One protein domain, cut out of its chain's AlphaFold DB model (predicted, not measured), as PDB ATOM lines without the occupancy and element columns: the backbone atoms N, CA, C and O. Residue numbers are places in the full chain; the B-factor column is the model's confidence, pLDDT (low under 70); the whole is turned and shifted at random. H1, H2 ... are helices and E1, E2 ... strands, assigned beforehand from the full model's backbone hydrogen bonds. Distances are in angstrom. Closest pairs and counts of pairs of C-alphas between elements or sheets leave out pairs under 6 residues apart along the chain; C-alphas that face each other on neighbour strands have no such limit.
ATOM      1  N   VAL A  86     311.366 363.135 252.736       78.00
ATOM      2  CA  VAL A  86     312.071 363.255 254.004       78.00
ATOM      3  C   VAL A  86     311.156 363.948 255.002       78.00
ATOM      4  O   VAL A  86     310.826 365.121 254.869       78.00
ATOM      5  N   ASN A  87     310.774 363.201 256.033       76.56
ATOM      6  CA  ASN A  87     309.904 363.683 257.098       76.56
ATOM      7  C   ASN A  87     310.693 364.467 258.161       76.56
ATOM      8  O   ASN A  87     311.615 363.918 258.788       76.56
ATOM      9  N   LEU A  88     310.321 365.729 258.372       77.12
ATOM     10  CA  LEU A  88     310.820 366.607 259.424       77.12
ATOM     11  C   LEU A  88     309.762 366.795 260.509       77.12
ATOM     12  O   LEU A  88     308.768 367.461 260.273       77.12
ATOM     13  N   ARG A  89     310.038 366.257 261.702       74.62
ATOM     14  CA  ARG A  89     309.207 366.443 262.904       74.62
ATOM     15  C   ARG A  89     309.538 367.737 263.661       74.62
ATOM     16  O   ARG A  89     310.662 367.828 264.155       74.62
ATOM     17  N   LEU A  90     308.604 368.662 263.785       75.00
ATOM     18  CA  LEU A  90     308.704 369.948 264.466       75.00
ATOM     19  C   LEU A  90     308.068 369.857 265.857       75.00
ATOM     20  O   LEU A  90     307.034 369.215 266.038       75.00
ATOM     21  N   ASN A  91     308.676 370.491 266.852       75.94
ATOM     22  CA  ASN A  91     308.138 370.539 268.206       75.94
ATOM     23  C   ASN A  91     307.473 371.892 268.469       75.94
ATOM     24  O   ASN A  91     308.095 372.814 268.989       75.94
ATOM     25  N   LEU A  92     306.204 372.001 268.082       71.19
ATOM     26  CA  LEU A  92     305.502 373.273 267.974       71.19
ATOM     27  C   LEU A  92     304.243 373.349 268.860       71.19
ATOM     28  O   LEU A  92     303.506 372.361 268.950       71.19
ATOM     29  N   PRO A  93     303.956 374.503 269.499       71.31
ATOM     30  CA  PRO A  93     302.731 374.711 270.270       71.31
ATOM     31  C   PRO A  93     301.544 375.011 269.338       71.31
ATOM     32  O   PRO A  93     301.333 376.159 268.950       71.31
ATOM     33  N   GLY A  94     300.769 373.978 268.989       68.50
ATOM     34  CA  GLY A  94     299.703 374.045 267.977       68.50
ATOM     35  C   GLY A  94     298.732 375.223 268.133       68.50
ATOM     36  O   GLY A  94     298.604 376.025 267.212       68.50
ATOM     37  N   ASP A  95     298.127 375.387 269.314       67.88
ATOM     38  CA  ASP A  95     297.115 376.431 269.551       67.88
ATOM     39  C   ASP A  95     297.674 377.860 269.395       67.88
ATOM     40  O   ASP A  95     297.008 378.739 268.851       67.88
ATOM     41  N   LYS A  96     298.925 378.099 269.820       72.19
ATOM     42  CA  LYS A  96     299.552 379.424 269.688       72.19
ATOM     43  C   LYS A  96     299.884 379.758 268.232       72.19
ATOM     44  O   LYS A  96     299.776 380.906 267.821       72.19
ATOM     45  N   ILE A  97     300.260 378.750 267.447       71.94
ATOM     46  CA  ILE A  97     300.530 378.920 266.016       71.94
ATOM     47  C   ILE A  97     299.243 379.201 265.260       71.94
ATOM     48  O   ILE A  97     299.239 380.085 264.415       71.94
ATOM     49  N   ALA A  98     298.147 378.513 265.592       68.56
ATOM     50  CA  ALA A  98     296.849 378.797 264.988       68.56
ATOM     51  C   ALA A  98     296.473 380.275 265.151       68.56
ATOM     52  O   ALA A  98     296.067 380.914 264.186       68.56
ATOM     53  N   LYS A  99     296.685 380.832 266.351       73.44
ATOM     54  CA  LYS A  99     296.443 382.251 266.623       73.44
ATOM     55  C   LYS A  99     297.289 383.166 265.725       73.44
ATOM     56  O   LYS A  99     296.727 384.052 265.097       73.44
ATOM     57  N   ILE A 100     298.596 382.911 265.591       74.56
ATOM     58  CA  ILE A 100     299.480 383.694 264.699       74.56
ATOM     59  C   ILE A 100     299.006 383.650 263.249       74.56
ATOM     60  O   ILE A 100     298.937 384.678 262.583       74.56
ATOM     61  N   LEU A 101     298.765 382.443 262.739       72.69
ATOM     62  CA  LEU A 101     298.393 382.228 261.344       72.69
ATOM     63  C   LEU A 101     297.064 382.929 261.027       72.69
ATOM     64  O   LEU A 101     296.909 383.495 259.947       72.69
ATOM     65  N   GLU A 102     296.139 382.942 261.993       73.00
ATOM     66  CA  GLU A 102     294.869 383.659 261.907       73.00
ATOM     67  C   GLU A 102     295.054 385.184 261.959       73.00
ATOM     68  O   GLU A 102     294.586 385.870 261.056       73.00
ATOM     69  N   GLU A 103     295.780 385.722 262.944       77.69
ATOM     70  CA  GLU A 103     295.994 387.173 263.097       77.69
ATOM     71  C   GLU A 103     296.799 387.787 261.951       77.69
ATOM     72  O   GLU A 103     296.478 388.872 261.470       77.69
ATOM     73  N   LYS A 104     297.837 387.092 261.481       73.88
ATOM     74  CA  LYS A 104     298.671 387.557 260.365       73.88
ATOM     75  C   LYS A 104     298.075 387.215 258.996       73.88
ATOM     76  O   LYS A 104     298.650 387.610 257.988       73.88
ATOM     77  N   ASN A 105     296.950 386.494 258.946       75.88
ATOM     78  CA  ASN A 105     296.321 386.007 257.716       75.88
ATOM     79  C   ASN A 105     297.325 385.302 256.775       75.88
ATOM     80  O   ASN A 105     297.399 385.574 255.573       75.88
ATOM     81  N   ILE A 106     298.147 384.415 257.342       71.50
ATOM     82  CA  ILE A 106     299.161 383.638 256.617       71.50
ATOM     83  C   ILE A 106     298.937 382.141 256.821       71.50
ATOM     84  O   ILE A 106     298.514 381.701 257.885       71.50
ATOM     85  N   SER A 107     299.281 381.338 255.815       70.12
ATOM     86  CA  SER A 107     299.273 379.880 255.940       70.12
ATOM     87  C   SER A 107     300.621 379.365 256.458       70.12
ATOM     88  O   SER A 107     301.685 379.902 256.129       70.12
ATOM     89  N   PHE A 108     300.597 378.302 257.263       74.69
ATOM     90  CA  PHE A 108     301.788 377.619 257.764       74.69
ATOM     91  C   PHE A 108     302.644 377.090 256.616       74.69
ATOM     92  O   PHE A 108     303.871 377.213 256.635       74.69
ATOM     93  N   ARG A 109     302.001 376.532 255.582       74.50
ATOM     94  CA  ARG A 109     302.686 376.088 254.367       74.50
ATOM     95  C   ARG A 109     303.449 377.220 253.705       74.50
ATOM     96  O   ARG A 109     304.619 377.031 253.375       74.50
ATOM     97  N   LYS A 110     302.811 378.381 253.522       73.69
ATOM     98  CA  LYS A 110     303.454 379.552 252.920       73.69
ATOM     99  C   LYS A 110     304.629 380.019 253.774       73.69
ATOM    100  O   LYS A 110     305.721 380.157 253.241       73.69
ATOM    101  N   LEU A 111     304.451 380.115 255.093       81.38
ATOM    102  CA  LEU A 111     305.524 380.470 256.027       81.38
ATOM    103  C   LEU A 111     306.759 379.566 255.868       81.38
ATOM    104  O   LEU A 111     307.882 380.053 255.741       81.38
ATOM    105  N   VAL A 112     306.563 378.244 255.864       81.94
ATOM    106  CA  VAL A 112     307.666 377.279 255.740       81.94
ATOM    107  C   VAL A 112     308.303 377.321 254.350       81.94
ATOM    108  O   VAL A 112     309.527 377.239 254.253       81.94
ATOM    109  N   ILE A 113     307.510 377.458 253.282       80.56
ATOM    110  CA  ILE A 113     308.028 377.601 251.914       80.56
ATOM    111  C   ILE A 113     308.879 378.867 251.809       80.56
ATOM    112  O   ILE A 113     310.045 378.760 251.441       80.56
ATOM    113  N   ASP A 114     308.350 380.023 252.202       84.06
ATOM    114  CA  ASP A 114     309.033 381.317 252.096       84.06
ATOM    115  C   ASP A 114     310.351 381.310 252.884       84.06
ATOM    116  O   ASP A 114     311.387 381.783 252.419       84.06
ATOM    117  N   LEU A 115     310.351 380.717 254.079       86.94
ATOM    118  CA  LEU A 115     311.548 380.538 254.898       86.94
ATOM    119  C   LEU A 115     312.596 379.637 254.223       86.94
ATOM    120  O   LEU A 115     313.781 379.978 254.200       86.94
ATOM    121  N   LEU A 116     312.178 378.507 253.649       86.06
ATOM    122  CA  LEU A 116     313.089 377.613 252.935       86.06
ATOM    123  C   LEU A 116     313.623 378.246 251.651       86.06
ATOM    124  O   LEU A 116     314.808 378.087 251.374       86.06
ATOM    125  N   GLN A 117     312.803 378.992 250.909       88.38
ATOM    126  CA  GLN A 117     313.211 379.700 249.693       88.38
ATOM    127  C   GLN A 117     314.202 380.831 249.982       88.38
ATOM    128  O   GLN A 117     315.178 380.986 249.249       88.38
ATOM    129  N   ARG A 118     314.007 381.577 251.081       87.06
ATOM    130  CA  ARG A 118     314.958 382.606 251.541       87.06
ATOM    131  C   ARG A 118     316.329 382.016 251.871       87.06
ATOM    132  O   ARG A 118     317.349 382.624 251.562       87.06
ATOM    133  N   ARG A 119     316.370 380.835 252.502       84.44
ATOM    134  CA  ARG A 119     317.632 380.187 252.907       84.44
ATOM    135  C   ARG A 119     318.279 379.372 251.787       84.44
ATOM    136  O   ARG A 119     319.503 379.305 251.703       84.44
ATOM    137  N   PHE A 120     317.477 378.749 250.931       86.81
ATOM    138  CA  PHE A 120     317.928 377.879 249.852       86.81
ATOM    139  C   PHE A 120     317.215 378.296 248.551       86.81
ATOM    140  O   PHE A 120     316.009 378.102 248.441       86.81
ATOM    141  N   PRO A 121     317.916 378.848 247.544       82.75
ATOM    142  CA  PRO A 121     317.281 379.408 246.348       82.75
ATOM    143  C   PRO A 121     316.786 378.299 245.402       82.75
ATOM    144  O   PRO A 121     317.435 377.956 244.417       82.75
ATOM    145  N   ALA A 122     315.647 377.695 245.737       81.00
ATOM    146  CA  ALA A 122     314.956 376.666 244.969       81.00
ATOM    147  C   ALA A 122     313.434 376.848 245.075       81.00
ATOM    148  O   ALA A 122     312.936 377.472 246.007       81.00
ATOM    149  N   ASP A 123     312.671 376.282 244.138       78.88
ATOM    150  CA  ASP A 123     311.206 376.314 244.208       78.88
ATOM    151  C   ASP A 123     310.660 375.202 245.115       78.88
ATOM    152  O   ASP A 123     310.539 374.047 244.702       78.88
ATOM    153  N   PHE A 124     310.318 375.554 246.355       76.44
ATOM    154  CA  PHE A 124     309.807 374.623 247.362       76.44
ATOM    155  C   PHE A 124     308.277 374.494 247.392       76.44
ATOM    156  O   PHE A 124     307.746 373.853 248.299       76.44
ATOM    157  N   ARG A 125     307.535 375.019 246.406       71.19
ATOM    158  CA  ARG A 125     306.057 374.916 246.386       71.19
ATOM    159  C   ARG A 125     305.529 373.477 246.393       71.19
ATOM    160  O   ARG A 125     304.413 373.217 246.839       71.19
ATOM    161  N   VAL A 126     306.366 372.537 245.971       65.19
ATOM    162  CA  VAL A 126     306.133 371.084 245.960       65.19
ATOM    163  C   VAL A 126     306.341 370.385 247.314       65.19
ATOM    164  O   VAL A 126     306.211 369.162 247.395       65.19
ATOM    165  N   ILE A 127     306.699 371.118 248.375       66.31
ATOM    166  CA  ILE A 127     306.717 370.573 249.738       66.31
ATOM    167  C   ILE A 127     305.291 370.222 250.158       66.31
ATOM    168  O   ILE A 127     304.366 371.021 250.008       66.31
ATOM    169  N   ASN A 128     305.150 369.025 250.726       60.88
ATOM    170  CA  ASN A 128     303.905 368.547 251.302       60.88
ATOM    171  C   ASN A 128     303.950 368.658 252.825       60.88
ATOM    172  O   ASN A 128     305.005 368.539 253.449       60.88
ATOM    173  N   PHE A 129     302.792 368.851 253.436       63.12
ATOM    174  CA  PHE A 129     302.630 368.879 254.885       63.12
ATOM    175  C   PHE A 129     301.773 367.677 255.264       63.12
ATOM    176  O   PHE A 129     300.833 367.332 254.553       63.12
ATOM    177  N   SER A 130     302.146 366.978 256.334       54.72
ATOM    178  CA  SER A 130     301.397 365.817 256.816       54.72
ATOM    179  C   SER A 130     301.209 365.891 258.319       54.72
ATOM    180  O   SER A 130     302.024 366.468 259.034       54.72
ATOM    181  N   MET A 131     300.144 365.274 258.807       50.41
ATOM    182  CA  MET A 131     299.789 365.295 260.221       50.41
ATOM    183  C   MET A 131     299.954 363.919 260.844       50.41
ATOM    184  O   MET A 131     299.812 362.923 260.155       50.41
ATOM    185  N   ARG A 132     300.183 363.811 262.155       41.84
ATOM    186  CA  ARG A 132     300.175 362.507 262.833       41.84
ATOM    187  C   ARG A 132     299.078 362.428 263.890       41.84
ATOM    188  O   ARG A 132     298.962 363.301 264.743       41.84
ATOM    189  N   SER A 133     298.340 361.318 263.884       38.94
ATOM    190  CA  SER A 133     297.531 360.877 265.024       38.94
ATOM    191  C   SER A 133     298.432 360.196 266.061       38.94
ATOM    192  O   SER A 133     299.150 359.242 265.744       38.94
ATOM    193  N   TYR A 134     298.418 360.684 267.303       36.00
ATOM    194  CA  TYR A 134     298.882 359.921 268.461       36.00
ATOM    195  C   TYR A 134     297.782 359.901 269.515       36.00
ATOM    196  O   TYR A 134     297.133 360.919 269.742       36.00
ATOM    197  N   ARG A 135     297.633 358.740 270.166       32.69
ATOM    198  CA  ARG A 135     296.597 358.298 271.127       32.69
ATOM    199  C   ARG A 135     296.117 359.276 272.224       32.69
ATOM    200  O   ARG A 135     295.261 358.879 273.001       32.69
ATOM    201  N   SER A 136     296.593 360.514 272.319       32.97
ATOM    202  CA  SER A 136     296.053 361.512 273.260       32.97
ATOM    203  C   SER A 136     296.468 362.972 273.011       32.97
ATOM    204  O   SER A 136     296.065 363.848 273.775       32.97
ATOM    205  N   SER A 137     297.228 363.300 271.961       34.56
ATOM    206  CA  SER A 137     297.579 364.695 271.643       34.56
ATOM    207  C   SER A 137     297.951 364.846 270.167       34.56
ATOM    208  O   SER A 137     298.910 364.246 269.687       34.56
ATOM    209  N   PHE A 138     297.150 365.627 269.445       38.94
ATOM    210  CA  PHE A 138     297.383 365.978 268.047       38.94
ATOM    211  C   PHE A 138     298.578 366.933 267.953       38.94
ATOM    212  O   PHE A 138     298.676 367.868 268.749       38.94
ATOM    213  N   LYS A 139     299.496 366.693 267.010       45.72
ATOM    214  CA  LYS A 139     300.624 367.591 266.737       45.72
ATOM    215  C   LYS A 139     300.759 367.795 265.230       45.72
ATOM    216  O   LYS A 139     300.922 366.833 264.481       45.72
ATOM    217  N   PHE A 140     300.699 369.053 264.803       49.66
ATOM    218  CA  PHE A 140     301.168 369.482 263.492       49.66
ATOM    219  C   PHE A 140     302.697 369.470 263.547       49.66
ATOM    220  O   PHE A 140     303.327 370.464 263.898       49.66
ATOM    221  N   ASP A 141     303.293 368.297 263.340       62.12
ATOM    222  CA  ASP A 141     304.736 368.149 263.465       62.12
ATOM    223  C   ASP A 141     305.433 367.863 262.140       62.12
ATOM    224  O   ASP A 141     306.640 367.985 262.119       62.12
ATOM    225  N   GLN A 142     304.781 367.511 261.024       71.44
ATOM    226  CA  GLN A 142     305.524 366.898 259.906       71.44
ATOM    227  C   GLN A 142     305.536 367.717 258.621       71.44
ATOM    228  O   GLN A 142     304.568 367.748 257.862       71.44
ATOM    229  N   VAL A 143     306.703 368.282 258.315       76.62
ATOM    230  CA  VAL A 143     307.020 368.804 256.980       76.62
ATOM    231  C   VAL A 143     307.614 367.667 256.149       76.62
ATOM    232  O   VAL A 143     308.606 367.047 256.546       76.62
ATOM    233  N   LEU A 144     307.009 367.369 255.001       76.50
ATOM    234  CA  LEU A 144     307.474 366.361 254.052       76.50
ATOM    235  C   LEU A 144     308.201 367.047 252.895       76.50
ATOM    236  O   LEU A 144     307.591 367.540 251.946       76.50
ATOM    237  N   ILE A 145     309.530 367.031 252.946       78.88
ATOM    238  CA  ILE A 145     310.367 367.574 251.871       78.88
ATOM    239  C   ILE A 145     310.639 366.459 250.858       78.88
ATOM    240  O   ILE A 145     311.184 365.430 251.260       78.88
ATOM    241  N   PRO A 146     310.321 366.608 249.559       77.50
ATOM    242  CA  PRO A 146     310.677 365.587 248.578       77.50
ATOM    243  C   PRO A 146     312.191 365.335 248.579       77.50
ATOM    244  O   PRO A 146     312.978 366.283 248.652       77.50
ATOM    245  N   LYS A 147     312.624 364.073 248.466       79.94
ATOM    246  CA  LYS A 147     314.046 363.686 248.564       79.94
ATOM    247  C   LYS A 147     314.963 364.524 247.675       79.94
ATOM    248  O   LYS A 147     315.975 365.006 248.164       79.94
ATOM    249  N   LYS A 148     314.564 364.791 246.426       81.44
ATOM    250  CA  LYS A 148     315.346 365.614 245.485       81.44
ATOM    251  C   LYS A 148     315.674 367.014 246.028       81.44
ATOM    252  O   LYS A 148     316.779 367.511 245.831       81.44
ATOM    253  N   TYR A 149     314.736 367.626 246.752       83.44
ATOM    254  CA  TYR A 149     314.916 368.932 247.386       83.44
ATOM    255  C   TYR A 149     315.719 368.834 248.674       83.44
ATOM    256  O   TYR A 149     316.548 369.694 248.954       83.44
ATOM    257  N   PHE A 150     315.516 367.768 249.444       86.38
ATOM    258  CA  PHE A 150     316.325 367.521 250.629       86.38
ATOM    259  C   PHE A 150     317.803 367.299 250.268       86.38
ATOM    260  O   PHE A 150     318.682 367.882 250.893       86.38
ATOM    261  N   ASP A 151     318.087 366.533 249.215       86.94
ATOM    262  CA  ASP A 151     319.447 366.312 248.718       86.94
ATOM    263  C   ASP A 151     320.056 367.604 248.136       86.94
ATOM    264  O   ASP A 151     321.255 367.847 248.284       86.94
ATOM    265  N   PHE A 152     319.241 368.484 247.535       87.25
ATOM    266  CA  PHE A 152     319.672 369.839 247.175       87.25
ATOM    267  C   PHE A 152     320.100 370.653 248.405       87.25
ATOM    268  O   PHE A 152     321.188 371.232 248.390       87.25
ATOM    269  N   ILE A 153     319.300 370.650 249.478       87.44
ATOM    270  CA  ILE A 153     319.634 371.338 250.735       87.44
ATOM    271  C   ILE A 153     320.934 370.783 251.328       87.44
ATOM    272  O   ILE A 153     321.809 371.567 251.687       87.44
ATOM    273  N   CYS A 154     321.099 369.453 251.368       87.06
ATOM    274  CA  CYS A 154     322.340 368.818 251.822       87.06
ATOM    275  C   CYS A 154     323.551 369.388 251.075       87.06
ATOM    276  O   CYS A 154     324.445 369.940 251.707       87.06
ATOM    277  N   ARG A 155     323.537 369.359 249.735       87.88
ATOM    278  CA  ARG A 155     324.642 369.889 248.914       87.88
ATOM    279  C   ARG A 155     324.913 371.370 249.164       87.88
ATOM    280  O   ARG A 155     326.056 371.807 249.060       87.88
ATOM    281  N   ARG A 156     323.880 372.164 249.457       86.81
ATOM    282  CA  ARG A 156     324.051 373.594 249.735       86.81
ATOM    283  C   ARG A 156     324.751 373.825 251.073       86.81
ATOM    284  O   ARG A 156     325.700 374.598 251.108       86.81
ATOM    285  N   ILE A 157     324.333 373.115 252.119       84.00
ATOM    286  CA  ILE A 157     324.951 373.174 253.452       84.00
ATOM    287  C   ILE A 157     326.401 372.683 253.398       84.00
ATOM    288  O   ILE A 157     327.278 373.303 253.990       84.00
ATOM    289  N   GLU A 158     326.679 371.613 252.651       84.19
ATOM    290  CA  GLU A 158     328.049 371.113 252.466       84.19
ATOM    291  C   GLU A 158     328.972 372.167 251.849       84.19
ATOM    292  O   GLU A 158     330.109 372.328 252.292       84.19
ATOM    293  N   ARG A 159     328.470 372.921 250.861       84.31
ATOM    294  CA  ARG A 159     329.209 374.020 250.223       84.31
ATOM    295  C   ARG A 159     329.415 375.220 251.149       84.31
ATOM    296  O   ARG A 159     330.445 375.866 251.048       84.31
ATOM    297  N   GLU A 160     328.444 375.537 252.004       80.50
ATOM    298  CA  GLU A 160     328.497 376.708 252.896       80.50
ATOM    299  C   GLU A 160     329.412 376.483 254.110       80.50
ATOM    300  O   GLU A 160     330.097 377.407 254.533       80.50
ATOM    301  N   TYR A 161     329.461 375.260 254.649       74.25
ATOM    302  CA  TYR A 161     330.202 374.941 255.880       74.25
ATOM    303  C   TYR A 161     331.482 374.118 255.659       74.25
ATOM    304  O   TYR A 161     332.108 373.703 256.632       74.25
ATOM    305  N   GLY A 162     331.875 373.860 254.407       63.66
ATOM    306  CA  GLY A 162     333.158 373.224 254.082       63.66
ATOM    307  C   GLY A 162     333.299 371.769 254.546       63.66
ATOM    308  O   GLY A 162     334.411 371.305 254.778       63.66
ATOM    309  N   GLY A 163     332.193 371.031 254.691       72.62
ATOM    310  CA  GLY A 163     332.224 369.649 255.174       72.62
ATOM    311  C   GLY A 163     330.905 368.903 254.992       72.62
ATOM    312  O   GLY A 163     329.826 369.501 254.981       72.62
ATOM    313  N   ARG A 164     330.981 367.572 254.851       75.12
ATOM    314  CA  ARG A 164     329.794 366.708 254.745       75.12
ATOM    315  C   ARG A 164     329.047 366.667 256.076       75.12
ATOM    316  O   ARG A 164     329.531 366.062 257.028       75.12
ATOM    317  N   LYS A 165     327.846 367.251 256.132       81.31
ATOM    318  CA  LYS A 165     326.916 367.022 257.249       81.31
ATOM    319  C   LYS A 165     326.100 365.765 256.983       81.31
ATOM    320  O   LYS A 165     325.613 365.538 255.876       81.31
ATOM    321  N   SER A 166     325.882 364.951 258.010       86.19
ATOM    322  CA  SER A 166     324.979 363.809 257.891       86.19
ATOM    323  C   SER A 166     323.551 364.278 257.591       86.19
ATOM    324  O   SER A 166     323.106 365.344 258.031       86.19
ATOM    325  N   LYS A 167     322.753 363.432 256.922       84.19
ATOM    326  CA  LYS A 167     321.321 363.712 256.695       84.19
ATOM    327  C   LYS A 167     320.588 364.023 258.007       84.19
ATOM    328  O   LYS A 167     319.656 364.819 258.022       84.19
ATOM    329  N   LYS A 168     321.003 363.421 259.127       87.69
ATOM    330  CA  LYS A 168     320.425 363.673 260.456       87.69
ATOM    331  C   LYS A 168     320.689 365.102 260.939       87.69
ATOM    332  O   LYS A 168     319.795 365.704 261.532       87.69
ATOM    333  N   GLU A 169     321.876 365.639 260.688       87.44
ATOM    334  CA  GLU A 169     322.252 367.008 261.058       87.44
ATOM    335  C   GLU A 169     321.538 368.038 260.194       87.44
ATOM    336  O   GLU A 169     320.939 368.960 260.738       87.44
ATOM    337  N   VAL A 170     321.473 367.812 258.879       87.81
ATOM    338  CA  VAL A 170     320.704 368.669 257.964       87.81
ATOM    339  C   VAL A 170     319.232 368.729 258.384       87.81
ATOM    340  O   VAL A 170     318.652 369.807 258.483       87.81
ATOM    341  N   LYS A 171     318.623 367.588 258.750       89.06
ATOM    342  CA  LYS A 171     317.253 367.572 259.298       89.06
ATOM    343  C   LYS A 171     317.124 368.407 260.573       89.06
ATOM    344  O   LYS A 171     316.104 369.061 260.747       89.06
ATOM    345  N   LYS A 172     318.102 368.363 261.485       88.38
ATOM    346  CA  LYS A 172     318.085 369.178 262.713       88.38
ATOM    347  C   LYS A 172     318.198 370.671 262.401       88.38
ATOM    348  O   LYS A 172     317.515 371.460 263.039       88.38
ATOM    349  N   GLU A 173     319.028 371.043 261.436       88.81
ATOM    350  CA  GLU A 173     319.232 372.433 261.027       88.81
ATOM    351  C   GLU A 173     317.965 373.032 260.410       88.81
ATOM    352  O   GLU A 173     317.511 374.083 260.850       88.81
ATOM    353  N   ILE A 174     317.321 372.307 259.486       88.06
ATOM    354  CA  ILE A 174     316.057 372.754 258.884       88.06
ATOM    355  C   ILE A 174     314.959 372.895 259.946       88.06
ATOM    356  O   ILE A 174     314.214 373.871 259.938       88.06
ATOM    357  N   LYS A 175     314.865 371.945 260.888       88.69
ATOM    358  CA  LYS A 175     313.899 372.038 261.995       88.69
ATOM    359  C   LYS A 175     314.121 373.288 262.834       88.69
ATOM    360  O   LYS A 175     313.172 374.027 263.049       88.69
ATOM    361  N   LYS A 176     315.366 373.534 263.256       89.44
ATOM    362  CA  LYS A 176     315.721 374.724 264.035       89.44
ATOM    363  C   LYS A 176     315.361 376.004 263.292       89.44
ATOM    364  O   LYS A 176     314.795 376.895 263.902       89.44
ATOM    365  N   LEU A 177     315.635 376.073 261.989       88.44
ATOM    366  CA  LEU A 177     315.282 377.229 261.166       88.44
ATOM    367  C   LEU A 177     313.773 377.525 261.225       88.44
ATOM    368  O   LEU A 177     313.382 378.654 261.503       88.44
ATOM    369  N   ILE A 178     312.936 376.503 261.012       84.31
ATOM    370  CA  ILE A 178     311.472 376.638 261.045       84.31
ATOM    371  C   ILE A 178     310.988 376.996 262.459       84.31
ATOM    372  O   ILE A 178     310.212 377.932 262.636       84.31
ATOM    373  N   GLU A 179     311.452 376.266 263.476       86.25
ATOM    374  CA  GLU A 179     311.045 376.456 264.874       86.25
ATOM    375  C   GLU A 179     311.451 377.835 265.413       86.25
ATOM    376  O   GLU A 179     310.673 378.461 266.132       86.25
ATOM    377  N   SER A 180     312.633 378.338 265.047       88.44
ATOM    378  CA  SER A 180     313.102 379.667 265.446       88.44
ATOM    379  C   SER A 180     312.276 380.792 264.831       88.44
ATOM    380  O   SER A 180     311.981 381.753 265.532       88.44
ATOM    381  N   GLU A 181     311.878 380.686 263.563       86.31
ATOM    382  CA  GLU A 181     311.026 381.708 262.939       86.31
ATOM    383  C   GLU A 181     309.644 381.751 263.586       86.31
ATOM    384  O   GLU A 181     309.143 382.817 263.927       86.31
ATOM    385  N   ILE A 182     309.050 380.585 263.838       80.31
ATOM    386  CA  ILE A 182     307.766 380.505 264.537       80.31
ATOM    387  C   ILE A 182     307.880 381.095 265.943       80.31
ATOM    388  O   ILE A 182     306.970 381.788 266.389       80.31
ATOM    389  N   LYS A 183     308.997 380.854 266.641       83.44
ATOM    390  CA  LYS A 183     309.241 381.445 267.958       83.44
ATOM    391  C   LYS A 183     309.287 382.975 267.904       83.44
ATOM    392  O   LYS A 183     308.657 383.599 268.747       83.44
ATOM    393  N   LYS A 184     309.944 383.568 266.903       85.12
ATOM    394  CA  LYS A 184     309.936 385.030 266.709       85.12
ATOM    395  C   LYS A 184     308.524 385.565 266.480       85.12
ATOM    396  O   LYS A 184     308.111 386.505 267.140       85.12
ATOM    397  N   LEU A 185     307.748 384.908 265.616       80.25
ATOM    398  CA  LEU A 185     306.356 385.295 265.365       80.25
ATOM    399  C   LEU A 185     305.474 385.185 266.619       80.25
ATOM    400  O   LEU A 185     304.525 385.948 266.758       80.25
ATOM    401  N   LEU A 186     305.769 384.241 267.520       75.75
ATOM    402  CA  LEU A 186     305.088 384.116 268.815       75.75
ATOM    403  C   LEU A 186     305.435 385.267 269.765       75.75
ATOM    404  O   LEU A 186     304.567 385.711 270.513       75.75
ATOM    405  N   GLU A 187     306.688 385.719 269.748       83.56
ATOM    406  CA  GLU A 187     307.168 386.848 270.553       83.56
ATOM    407  C   GLU A 187     306.595 388.183 270.057       83.56
ATOM    408  O   GLU A 187     306.250 389.019 270.875       83.56
ATOM    409  N   GLU A 188     306.401 388.364 268.747       79.38
ATOM    410  CA  GLU A 188     305.809 389.585 268.164       79.38
ATOM    411  C   GLU A 188     304.331 389.823 268.529       79.38
ATOM    412  O   GLU A 188     303.823 390.924 268.331       79.38
ATOM    413  N   ILE A 189     303.627 388.787 268.989       69.19
ATOM    414  CA  ILE A 189     302.182 388.811 269.288       69.19
ATOM    415  C   ILE A 189     301.906 388.794 270.805       69.19
ATOM    416  O   ILE A 189     300.769 389.003 271.234       69.19
TER     417      ILE A 189
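AT A GLANCE: This is residues 86 to 189 of the 190 residues of an uncharacterized protein of bacterium HR19 (UniProt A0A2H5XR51). A small, strongly twisted sheet of three strands has four helices set about it, and the longest of these, H4, spans from H3, near where H4 begins, to H1, near where H4 ends. H4 passes the edge strand E1, while H2 comes close to H4 at a steep angle on the E2 and E3 part of the sheet; the hairpin of E2 and E3 has its turn, with Ser 136, at one extreme of the domain. The printed part has 104 residues with four named helices and three named strands, in the order E1, H1, H2, E2, E3, H3, H4, and the class is mixed, helices and strands. The sheet runs E1, E3, E2, all antiparallel. The whole is compact, with a radius of gyration of the C-alphas of 14.2 A, and spans 39 by 32 by 23 A.

IN THESE COORDINATES: E1, residues 86 to 89, begins at C-alpha 86 at (312.071, 363.255, 254.004) and is 9.9 A long from first to last C-alpha. H1, residues 94 to 103, is 14.5 A long, and H2, residues 108 to 119, is 16.8 A long. E2, residues 128 to 132, is 13.5 A long. E3, residues 139 to 146, is the longest strand at 20.9 A, from C-alpha 139 at (300.624, 367.591, 266.737). H3, residues 147 to 161, is 21.0 A long. H4, residues 167 to 187, is the longest helix at 30.5 A and ends at C-alpha 187 at (307.168, 386.848, 270.553).

HOW THE PARTS SIT: In the sheet, E3 is the inner strand, and E1 and E2 are edge strands. E1 and E3 are antiparallel at 158 degrees between their directions, with N 86 and O 145 at 2.7 A and N 143 and O 88 at 3.0 A, within hydrogen-bond range. E2 and E3 form a hairpin, antiparallel at 145 degrees, with N 144 and O 128 at 2.8 A and N 130 and O 142 at 3.0 A, within hydrogen-bond range. E1, H1, H2 and E2 make a split strand-helix-strand unit, two strands that run the same way with helices between them in the chain and E3 between them in the sheet; its crossover is right-handed. H4 only grazes the sheet, with residues 167 to 178; its closest C-alphas to E1 are those of Leu 88 and Lys 171, 6.5 A apart. H3 only grazes the sheet with residues 147 to 151, and H2 with residues 108 to 113. H1 is only just on the sheet, with 5 pairs of C-alphas within 10 A, and only grazes it with residues 94 to 97. H3, with residues 153 to 157, touches residues 167 to 170 of H4; the closest C-alphas, those of Cys 154 and Val 170, are 6.4 A apart, and the lines are about perpendicular at 87 degrees. H4 touches H1 with residues 182 to 186 alone, at a steep tilt of 57 degrees, the same way; the closest C-alphas, those of Ile 100 and Leu 186, are 7.0 A apart. H2 and H4 are close but not clearly touching, at a steep tilt of 63 degrees, opposite ways, with the C-alphas of Val 112 and Ile 178 closest at 6.6 A. H3 is apart from both H1 and H2. In H1, H2, H3 and H4 every O i to N i+4 pair is within hydrogen-bond range.

THE WHOLE: The two C-alphas farthest apart, those of Ser 136 and Gly 162, are 43.4 A from each other. The printed part has no cut, and no link is long; H2 to E2 and E2 to E3 are short, the others tight. The mean pLDDT of the printed part is 75.2, and it is under 70 at residues 94 to 95, 98, 126 to 141, 162 and 189.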